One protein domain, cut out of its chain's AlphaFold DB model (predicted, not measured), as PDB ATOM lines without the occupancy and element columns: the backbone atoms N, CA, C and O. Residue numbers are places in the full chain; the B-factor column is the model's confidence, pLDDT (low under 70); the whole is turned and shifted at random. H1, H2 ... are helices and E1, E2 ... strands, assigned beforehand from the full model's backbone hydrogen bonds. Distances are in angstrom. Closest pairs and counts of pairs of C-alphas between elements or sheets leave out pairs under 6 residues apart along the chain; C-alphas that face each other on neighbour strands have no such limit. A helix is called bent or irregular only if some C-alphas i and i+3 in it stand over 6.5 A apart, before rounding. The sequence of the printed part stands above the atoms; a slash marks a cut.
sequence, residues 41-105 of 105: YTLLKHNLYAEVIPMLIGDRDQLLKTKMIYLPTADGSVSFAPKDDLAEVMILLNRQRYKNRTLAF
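This is residues 41 to 105 of the 105 residues of an uncharacterized protein of Spirosoma agri (UniProt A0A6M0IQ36). This is a long, open rod made of two loops of chain: at one end two short parallel strands, E1 and E2, lie side by side, with H3 and the link after it closing the loop, and at the other end H2 sticks out as the far tip, with H1 between it and the strands. The chain runs out through E1, H1 and H2 and comes back along residues 67 to 82, which have no named element, and the two runs meet at a narrow waist, where residues 48 to 49 pair with 80 to 81. The printed part has 65 residues with three named helices and two named strands, in the order E1, H1, H2, H3, E2; the class is mixed, helices and strands, and under half of the residues are in named elements. The whole is only just loose, close to extended, with a radius of gyration of the C-alphas of 16.1 A and spans of 52 by 25 by 16 A.

E1, residues 42 to 45, begins with C-alpha 42 at (12.967, -10.135, 37.707) and is 10.0 A long from first to last C-alpha. H1, residues 50 to 57, spans 11.9 A; it is irregular, but only just: C-alphas 51 and 54 are 7.0 A apart. H2, residues 60 to 66, spans 10.1 A and begins with C-alpha 60 at (-14.843, 16.141, 48.921). H3, residues 83 to 91, is the longest helix, 12.7 A. E2, residues 101 to 104, spans 9.9 A and ends with C-alpha 104 at (12.018, 0.629, 36.031).

E1 and E2 are parallel neighbours, with 18 degrees between their directions. C-alphas 43 and 102 face each other at 4.5 A; N 45 and O 103 are within hydrogen-bond range at 2.8 A, as are N 103 and O 43 at 2.8 A. With H1, H2 and H3 between them along the chain, they form a strand-helix-strand unit, two parallel neighbour strands joined through helices. H1 and H3 are close but not clearly touching: their closest C-alphas, of Ala 50 and Lys 83, are 7.2 A apart, and they run opposite ways at a steep tilt of 42 degrees. H1 and H2 are also close but not clearly touching, with the C-alphas of Ile 57 and Leu 63 closest at 7.4 A; they run the same way at a steep tilt of 50 degrees. H2 stands free, and it is apart from E1, E2 and H3. In H2 and H3 every O i to N i+4 pair is within hydrogen-bond range; in H1, 2 of 4 are.

The C-alphas farthest apart, those of Lys 65 and Gln 96, are 51.8 A apart. The printed part has no cut. The link from H2 to H3, 16 residues, is long. The mean pLDDT of the printed part is 82.4, and residues 72 to 76 are under 70.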
ATOM      1  N   TYR A  41      15.193 -13.954  39.970       92.31
ATOM      2  CA  TYR A  41      14.097 -12.983  39.944       92.31
ATOM      3  C   TYR A  41      14.166 -12.022  38.755       92.31
ATOM      4  O   TYR A  41      15.217 -11.796  38.164       92.31
ATOM      5  N   THR A  42      13.034 -11.393  38.455       92.25
ATOM      6  CA  THR A  42      12.967 -10.135  37.707       92.25
ATOM      7  C   THR A  42      12.030  -9.233  38.495       92.25
ATOM      8  O   THR A  42      10.885  -9.613  38.726       92.25
ATOM      9  N   LEU A  43      12.524  -8.089  38.965       91.44
ATOM     10  CA  LEU A  43      11.721  -7.122  39.713       91.44
ATOM     11  C   LEU A  43      11.251  -6.023  38.771       91.44
ATOM     12  O   LEU A  43      12.054  -5.459  38.026       91.44
ATOM     13  N   LEU A  44       9.962  -5.718  38.832       89.31
ATOM     14  CA  LEU A  44       9.342  -4.690  38.017       89.31
ATOM     15  C   LEU A  44       8.941  -3.509  38.894       89.31
ATOM     16  O   LEU A  44       8.149  -3.666  39.818       89.31
ATOM     17  N   LYS A  45       9.482  -2.333  38.591       88.31
ATOM     18  CA  LYS A  45       9.116  -1.068  39.222       88.31
ATOM     19  C   LYS A  45       8.355  -0.246  38.202       88.31
ATOM     20  O   LYS A  45       8.956   0.320  37.299       88.31
ATOM     21  N   HIS A  46       7.038  -0.250  38.318       86.31
ATOM     22  CA  HIS A  46       6.165   0.514  37.442       86.31
ATOM     23  C   HIS A  46       5.661   1.776  38.145       86.31
ATOM     24  O   HIS A  46       5.626   1.853  39.377       86.31
ATOM     25  N   ASN A  47       5.241   2.748  37.338       84.62
ATOM     26  CA  ASN A  47       4.542   3.946  37.787       84.62
ATOM     27  C   ASN A  47       3.214   3.618  38.492       84.62
ATOM     28  O   ASN A  47       2.700   2.499  38.416       84.62
ATOM     29  N   LEU A  48       2.649   4.597  39.202       88.25
ATOM     30  CA  LEU A  48       1.393   4.392  39.921       88.25
ATOM     31  C   LEU A  48       0.224   4.212  38.954       88.25
ATOM     32  O   LEU A  48       0.122   4.883  37.931       88.25
ATOM     33  N   TYR A  49      -0.699   3.339  39.333       91.12
ATOM     34  CA  TYR A  49      -1.955   3.166  38.624       91.12
ATOM     35  C   TYR A  49      -2.797   4.445  38.676       91.12
ATOM     36  O   TYR A  49      -3.008   5.001  39.754       91.12
ATOM     37  N   ALA A  50      -3.301   4.914  37.537       90.81
ATOM     38  CA  ALA A  50      -4.136   6.116  37.473       90.81
ATOM     39  C   ALA A  50      -5.397   6.004  38.355       90.81
ATOM     40  O   ALA A  50      -5.880   6.986  38.912       90.81
ATOM     41  N   GLU A  51      -5.882   4.788  38.581       91.31
ATOM     42  CA  GLU A  51      -7.032   4.470  39.423       91.31
ATOM     43  C   GLU A  51      -6.796   4.787  40.909       91.31
ATOM     44  O   GLU A  51      -7.758   4.843  41.672       91.31
ATOM     45  N   VAL A  52      -5.547   5.009  41.348       88.00
ATOM     46  CA  VAL A  52      -5.261   5.430  42.731       88.00
ATOM     47  C   VAL A  52      -5.367   6.943  42.935       88.00
ATOM     48  O   VAL A  52      -5.348   7.400  44.075       88.00
ATOM     49  N   ILE A  53      -5.517   7.736  41.866       88.06
ATOM     50  CA  ILE A  53      -5.617   9.202  41.947       88.06
ATOM     51  C   ILE A  53      -6.754   9.666  42.880       88.06
ATOM     52  O   ILE A  53      -6.485  10.518  43.728       88.06
ATOM     53  N   PRO A  54      -7.987   9.112  42.827       86.25
ATOM     54  CA  PRO A  54      -9.056   9.535  43.734       86.25
ATOM     55  C   PRO A  54      -8.702   9.346  45.216       86.25
ATOM     56  O   PRO A  54      -9.002  10.207  46.037       86.25
ATOM     57  N   MET A  55      -7.991   8.264  45.558       83.56
ATOM     58  CA  MET A  55      -7.523   8.003  46.926       83.56
ATOM     59  C   MET A  55      -6.498   9.049  47.397       83.56
ATOM     60  O   MET A  55      -6.460   9.391  48.575       83.56
ATOM     61  N   LEU A  56      -5.665   9.556  46.485       82.25
ATOM     62  CA  LEU A  56      -4.640  10.565  46.771       82.25
ATOM     63  C   LEU A  56      -5.220  11.979  46.925       82.25
ATOM     64  O   LEU A  56      -4.705  12.784  47.706       82.25
ATOM     65  N   ILE A  57      -6.295  12.272  46.192       83.75
ATOM     66  CA  ILE A  57      -7.046  13.528  46.312       83.75
ATOM     67  C   ILE A  57      -7.825  13.567  47.636       83.75
ATOM     68  O   ILE A  57      -7.898  14.623  48.261       83.75
ATOM     69  N   GLY A  58      -8.344  12.421  48.083       78.38
ATOM     70  CA  GLY A  58      -9.203  12.327  49.261       78.38
ATOM     71  C   GLY A  58     -10.665  12.638  48.936       78.38
ATOM     72  O   GLY A  58     -11.038  12.858  47.781       78.38
ATOM     73  N   ASP A  59     -11.520  12.619  49.958       83.62
ATOM     74  CA  ASP A  59     -12.940  12.916  49.776       83.62
ATOM     75  C   ASP A  59     -13.214  14.427  49.625       83.62
ATOM     76  O   ASP A  59     -12.370  15.292  49.884       83.62
ATOM     77  N   ARG A  60     -14.429  14.755  49.172       83.12
ATOM     78  CA  ARG A  60     -14.843  16.141  48.921       83.12
ATOM     79  C   ARG A  60     -14.779  16.999  50.185       83.12
ATOM     80  O   ARG A  60     -14.371  18.156  50.101       83.12
ATOM     81  N   ASP A  61     -15.184  16.466  51.332       84.31
ATOM     82  CA  ASP A  61     -15.259  17.231  52.578       84.31
ATOM     83  C   ASP A  61     -13.864  17.545  53.120       84.31
ATOM     84  O   ASP A  61     -13.608  18.659  53.582       84.31
ATOM     85  N   GLN A  62     -12.941  16.592  53.015       78.12
ATOM     86  CA  GLN A  62     -11.526  16.761  53.299       78.12
ATOM     87  C   GLN A  62     -10.930  17.830  52.387       78.12
ATOM     88  O   GLN A  62     -10.313  18.766  52.893       78.12
ATOM     89  N   LEU A  63     -11.162  17.747  51.075       79.94
ATOM     90  CA  LEU A  63     -10.640  18.715  50.112       79.94
ATOM     91  C   LEU A  63     -11.155  20.135  50.392       79.94
ATOM     92  O   LEU A  63     -10.387  21.095  50.346       79.94
ATOM     93  N   LEU A  64     -12.441  20.279  50.721       84.75
ATOM     94  CA  LEU A  64     -13.040  21.574  51.049       84.75
ATOM     95  C   LEU A  64     -12.495  22.162  52.361       84.75
ATOM     96  O   LEU A  64     -12.356  23.381  52.462       84.75
ATOM     97  N   LYS A  65     -12.168  21.316  53.347       82.00
ATOM     98  CA  LYS A  65     -11.624  21.737  54.649       82.00
ATOM     99  C   LYS A  65     -10.136  22.070  54.590       82.00
ATOM    100  O   LYS A  65      -9.729  23.127  55.059       82.00
ATOM    101  N   THR A  66      -9.325  21.162  54.054       78.81
ATOM    102  CA  THR A  66      -7.860  21.264  54.093       78.81
ATOM    103  C   THR A  66      -7.307  22.038  52.905       78.81
ATOM    104  O   THR A  66      -6.233  22.622  53.013       78.81
ATOM    105  N   LYS A  67      -8.030  22.050  51.775       78.12
ATOM    106  CA  LYS A  67      -7.547  22.544  50.475       78.12
ATOM    107  C   LYS A  67      -6.232  21.884  50.044       78.12
ATOM    108  O   LYS A  67      -5.425  22.499  49.351       78.12
ATOM    109  N   MET A  68      -6.015  20.640  50.469       71.88
ATOM    110  CA  MET A  68      -4.786  19.882  50.256       71.88
ATOM    111  C   MET A  68      -5.073  18.540  49.588       71.88
ATOM    112  O   MET A  68      -6.051  17.878  49.920       71.88
ATOM    113  N   ILE A  69      -4.158  18.122  48.714       74.56
ATOM    114  CA  ILE A  69      -4.097  16.771  48.146       74.56
ATOM    115  C   ILE A  69      -2.747  16.138  48.494       74.56
ATOM    116  O   ILE A  69      -1.737  16.839  48.597       74.56
ATOM    117  N   TYR A  70      -2.712  14.816  48.672       73.69
ATOM    118  CA  TYR A  70      -1.480  14.087  48.970       73.69
ATOM    119  C   TYR A  70      -0.925  13.466  47.701       73.69
ATOM    120  O   TYR A  70      -1.357  12.398  47.280       73.69
ATOM    121  N   LEU A  71       0.082  14.101  47.111       73.44
ATOM    122  CA  LEU A  71       0.834  13.489  46.025       73.44
ATOM    123  C   LEU A  71       2.035  12.722  46.595       73.44
ATOM    124  O   LEU A  71       2.723  13.232  47.481       73.44
ATOM    125  N   PRO A  72       2.338  11.511  46.094       69.69
ATOM    126  CA  PRO A  72       3.544  10.760  46.445       69.69
ATOM    127  C   PRO A  72       4.776  11.321  45.728       69.69
ATOM    128  O   PRO A  72       5.632  10.593  45.234       69.69
ATOM    129  N   THR A  73       4.853  12.641  45.663       67.62
ATOM    130  CA  THR A  73       5.967  13.402  45.137       67.62
ATOM    131  C   THR A  73       6.649  14.057  46.320       67.62
ATOM    132  O   THR A  73       6.009  14.778  47.085       67.62
ATOM    133  N   ALA A  74       7.946  13.810  46.482       63.97
ATOM    134  CA  ALA A  74       8.788  14.745  47.218       63.97
ATOM    135  C   ALA A  74       8.930  16.023  46.358       63.97
ATOM    136  O   ALA A  74       7.930  16.600  45.944       63.97
ATOM    137  N   ASP A  75      10.145  16.410  45.979       61.78
ATOM    138  CA  ASP A  75      10.374  17.529  45.048       61.78
ATOM    139  C   ASP A  75      10.297  17.116  43.560       61.78
ATOM    140  O   ASP A  75      10.643  17.884  42.666       61.78
ATOM    141  N   GLY A  76       9.894  15.871  43.285       66.38
ATOM    142  CA  GLY A  76       9.860  15.279  41.944       66.38
ATOM    143  C   GLY A  76       8.480  15.290  41.283       66.38
ATOM    144  O   GLY A  76       7.485  15.700  41.871       66.38
ATOM    145  N   SER A  77       8.411  14.782  40.052       71.25
ATOM    146  CA  SER A  77       7.144  14.504  39.361       71.25
ATOM    147  C   SER A  77       6.676  13.074  39.642       71.25
ATOM    148  O   SER A  77       7.498  12.170  39.779       71.25
ATOM    149  N   VAL A  78       5.360  12.865  39.712       74.50
ATOM    150  CA  VAL A  78       4.744  11.530  39.750       74.50
ATOM    151  C   VAL A  78       4.151  11.225  38.383       74.50
ATOM    152  O   VAL A  78       3.480  12.071  37.793       74.50
ATOM    153  N   SER A  79       4.404  10.018  37.888       82.12
ATOM    154  CA  SER A  79       3.781   9.493  36.679       82.12
ATOM    155  C   SER A  79       2.651   8.542  37.066       82.12
ATOM    156  O   SER A  79       2.802   7.726  37.983       82.12
ATOM    157  N   PHE A  80       1.521   8.669  36.373       87.12
ATOM    158  CA  PHE A  80       0.376   7.778  36.494       87.12
ATOM    159  C   PHE A  80       0.099   7.130  35.143       87.12
ATOM    160  O   PHE A  80       0.079   7.824  34.128       87.12
ATOM    161  N   ALA A  81      -0.148   5.824  35.141       89.50
ATOM    162  CA  ALA A  81      -0.513   5.078  33.943       89.50
ATOM    163  C   ALA A  81      -1.759   4.216  34.212       89.50
ATOM    164  O   ALA A  81      -1.905   3.712  35.331       89.50
ATOM    165  N   PRO A  82      -2.662   4.044  33.232       90.75
ATOM    166  CA  PRO A  82      -3.752   3.079  33.337       90.75
ATOM    167  C   PRO A  82      -3.218   1.673  33.630       90.75
ATOM    168  O   PRO A  82      -2.142   1.292  33.159       90.75
ATOM    169  N   LYS A  83      -3.967   0.885  34.408       88.75
ATOM    170  CA  LYS A  83      -3.594  -0.513  34.683       88.75
ATOM    171  C   LYS A  83      -3.455  -1.343  33.414       88.75
ATOM    172  O   LYS A  83      -2.539  -2.159  33.339       88.75
ATOM    173  N   ASP A  84      -4.339  -1.117  32.447       89.75
ATOM    174  CA  ASP A  84      -4.383  -1.878  31.200       89.75
ATOM    175  C   ASP A  84      -3.111  -1.647  30.370       89.75
ATOM    176  O   ASP A  84      -2.437  -2.610  30.005       89.75
ATOM    177  N   ASP A  85      -2.680  -0.391  30.214       87.94
ATOM    178  CA  ASP A  85      -1.434  -0.037  29.520       87.94
ATOM    179  C   ASP A  85      -0.204  -0.693  30.172       87.94
ATOM    180  O   ASP A  85       0.684  -1.220  29.496       87.94
ATOM    181  N   LEU A  86      -0.140  -0.693  31.510       86.12
ATOM    182  CA  LEU A  86       0.955  -1.347  32.228       86.12
ATOM    183  C   LEU A  86       0.913  -2.871  32.057       86.12
ATOM    184  O   LEU A  86       1.970  -3.489  31.914       86.12
ATOM    185  N   ALA A  87      -0.275  -3.480  32.041       85.25
ATOM    186  CA  ALA A  87      -0.440  -4.916  31.837       85.25
ATOM    187  C   ALA A  87       0.055  -5.356  30.450       85.25
ATOM    188  O   ALA A  87       0.763  -6.360  30.347       85.25
ATOM    189  N   GLU A  88      -0.237  -4.581  29.403       83.00
ATOM    190  CA  GLU A  88       0.240  -4.853  28.044       83.00
ATOM    191  C   GLU A  88       1.771  -4.863  27.959       83.00
ATOM    192  O   GLU A  88       2.367  -5.783  27.391       83.00
ATOM    193  N   VAL A  89       2.436  -3.897  28.603       79.69
ATOM    194  CA  VAL A  89       3.907  -3.847  28.649       79.69
ATOM    195  C   VAL A  89       4.485  -5.040  29.416       79.69
ATOM    196  O   VAL A  89       5.517  -5.589  29.016       79.69
ATOM    197  N   MET A  90       3.828  -5.493  30.491       80.06
ATOM    198  CA  MET A  90       4.300  -6.646  31.267       80.06
ATOM    199  C   MET A  90       4.288  -7.952  30.467       80.06
ATOM    200  O   MET A  90       5.175  -8.785  30.662       80.06
ATOM    201  N   ILE A  91       3.336  -8.131  29.546       76.88
ATOM    202  CA  ILE A  91       3.240  -9.333  28.699       76.88
ATOM    203  C   ILE A  91       4.486  -9.496  27.812       76.88
ATOM    204  O   ILE A  91       4.886 -10.618  27.498       76.88
ATOM    205  N   LEU A  92       5.159  -8.398  27.461       75.50
ATOM    206  CA  LEU A  92       6.355  -8.407  26.614       75.50
ATOM    207  C   LEU A  92       7.647  -8.785  27.366       75.50
ATOM    208  O   LEU A  92       8.718  -8.899  26.759       75.50
ATOM    209  N   LEU A  93       7.589  -8.997  28.686       79.81
ATOM    210  CA  LEU A  93       8.769  -9.281  29.501       79.81
ATOM    211  C   LEU A  93       9.293 -10.706  29.301       79.81
ATOM    212  O   LEU A  93       8.727 -11.699  29.756       79.81
ATOM    213  N   ASN A  94      10.483 -10.808  28.710       80.56
ATOM    214  CA  ASN A  94      11.195 -12.075  28.602       80.56
ATOM    215  C   ASN A  94      11.961 -12.408  29.899       80.56
ATOM    216  O   ASN A  94      13.049 -11.884  30.155       80.56
ATOM    217  N   ARG A  95      11.439 -13.358  30.683       71.38
ATOM    218  CA  ARG A  95      12.038 -13.798  31.961       71.38
ATOM    219  C   ARG A  95      13.467 -14.343  31.841       71.38
ATOM    220  O   ARG A  95      14.237 -14.233  32.791       71.38
ATOM    221  N   GLN A  96      13.848 -14.925  30.703       79.00
ATOM    222  CA  GLN A  96      15.206 -15.452  30.509       79.00
ATOM    223  C   GLN A  96      16.223 -14.331  30.266       79.00
ATOM    224  O   GLN A  96      17.374 -14.448  30.685       79.00
ATOM    225  N   ARG A  97      15.793 -13.232  29.633       86.69
ATOM    226  CA  ARG A  97      16.642 -12.076  29.319       86.69
ATOM    227  C   ARG A  97      16.949 -11.213  30.545       86.69
ATOM    228  O   ARG A  97      18.018 -10.614  30.612       86.69
ATOM    229  N   TYR A  98      16.037 -11.157  31.514       88.56
ATOM    230  CA  TYR A  98      16.108 -10.228  32.648       88.56
ATOM    231  C   TYR A  98      16.338 -10.918  34.002       88.56
ATOM    232  O   TYR A  98      15.855 -10.451  35.036       88.56
ATOM    233  N   LYS A  99      17.096 -12.021  34.013       91.06
ATOM    234  CA  LYS A  99      17.472 -12.722  35.251       91.06
ATOM    235  C   LYS A  99      18.253 -11.809  36.192       91.06
ATOM    236  O   LYS A  99      19.236 -11.191  35.791       91.06
ATOM    237  N   ASN A 100      17.823 -11.774  37.447       93.12
ATOM    238  CA  ASN A 100      18.374 -10.971  38.537       93.12
ATOM    239  C   ASN A 100      18.492  -9.484  38.172       93.12
ATOM    240  O   ASN A 100      19.459  -8.809  38.526       93.12
ATOM    241  N   ARG A 101      17.508  -8.972  37.423       90.94
ATOM    242  CA  ARG A 101      17.411  -7.558  37.050       90.94
ATOM    243  C   ARG A 101      16.214  -6.902  37.716       90.94
ATOM    244  O   ARG A 101      15.177  -7.522  37.935       90.94
ATOM    245  N   THR A 102      16.383  -5.619  38.007       90.94
ATOM    246  CA  THR A 102      15.291  -4.702  38.330       90.94
ATOM    247  C   THR A 102      15.071  -3.815  37.114       90.94
ATOM    248  O   THR A 102      16.032  -3.225  36.623       90.94
ATOM    249  N   LEU A 103      13.841  -3.751  36.620       89.00
ATOM    250  CA  LEU A 103      13.440  -2.895  35.508       89.00
ATOM    251  C   LEU A 103      12.545  -1.781  36.052       89.00
ATOM    252  O   LEU A 103      11.676  -2.062  36.877       89.00
ATOM    253  N   ALA A 104      12.778  -0.546  35.619       85.12
ATOM    254  CA  ALA A 104      12.018   0.629  36.031       85.12
ATOM    255  C   ALA A 104      11.529   1.397  34.796       85.12
ATOM    256  O   ALA A 104      12.292   1.525  33.835       85.12
ATOM    257  N   PHE A 105      10.286   1.882  34.839       72.56
ATOM    258  CA  PHE A 105       9.593   2.601  33.759       72.56
ATOM    259  C   PHE A 105       8.721   3.701  34.356       72.56
ATOM    260  O   PHE A 105       8.152   3.451  35.444       72.56
TER     261      PHE A 105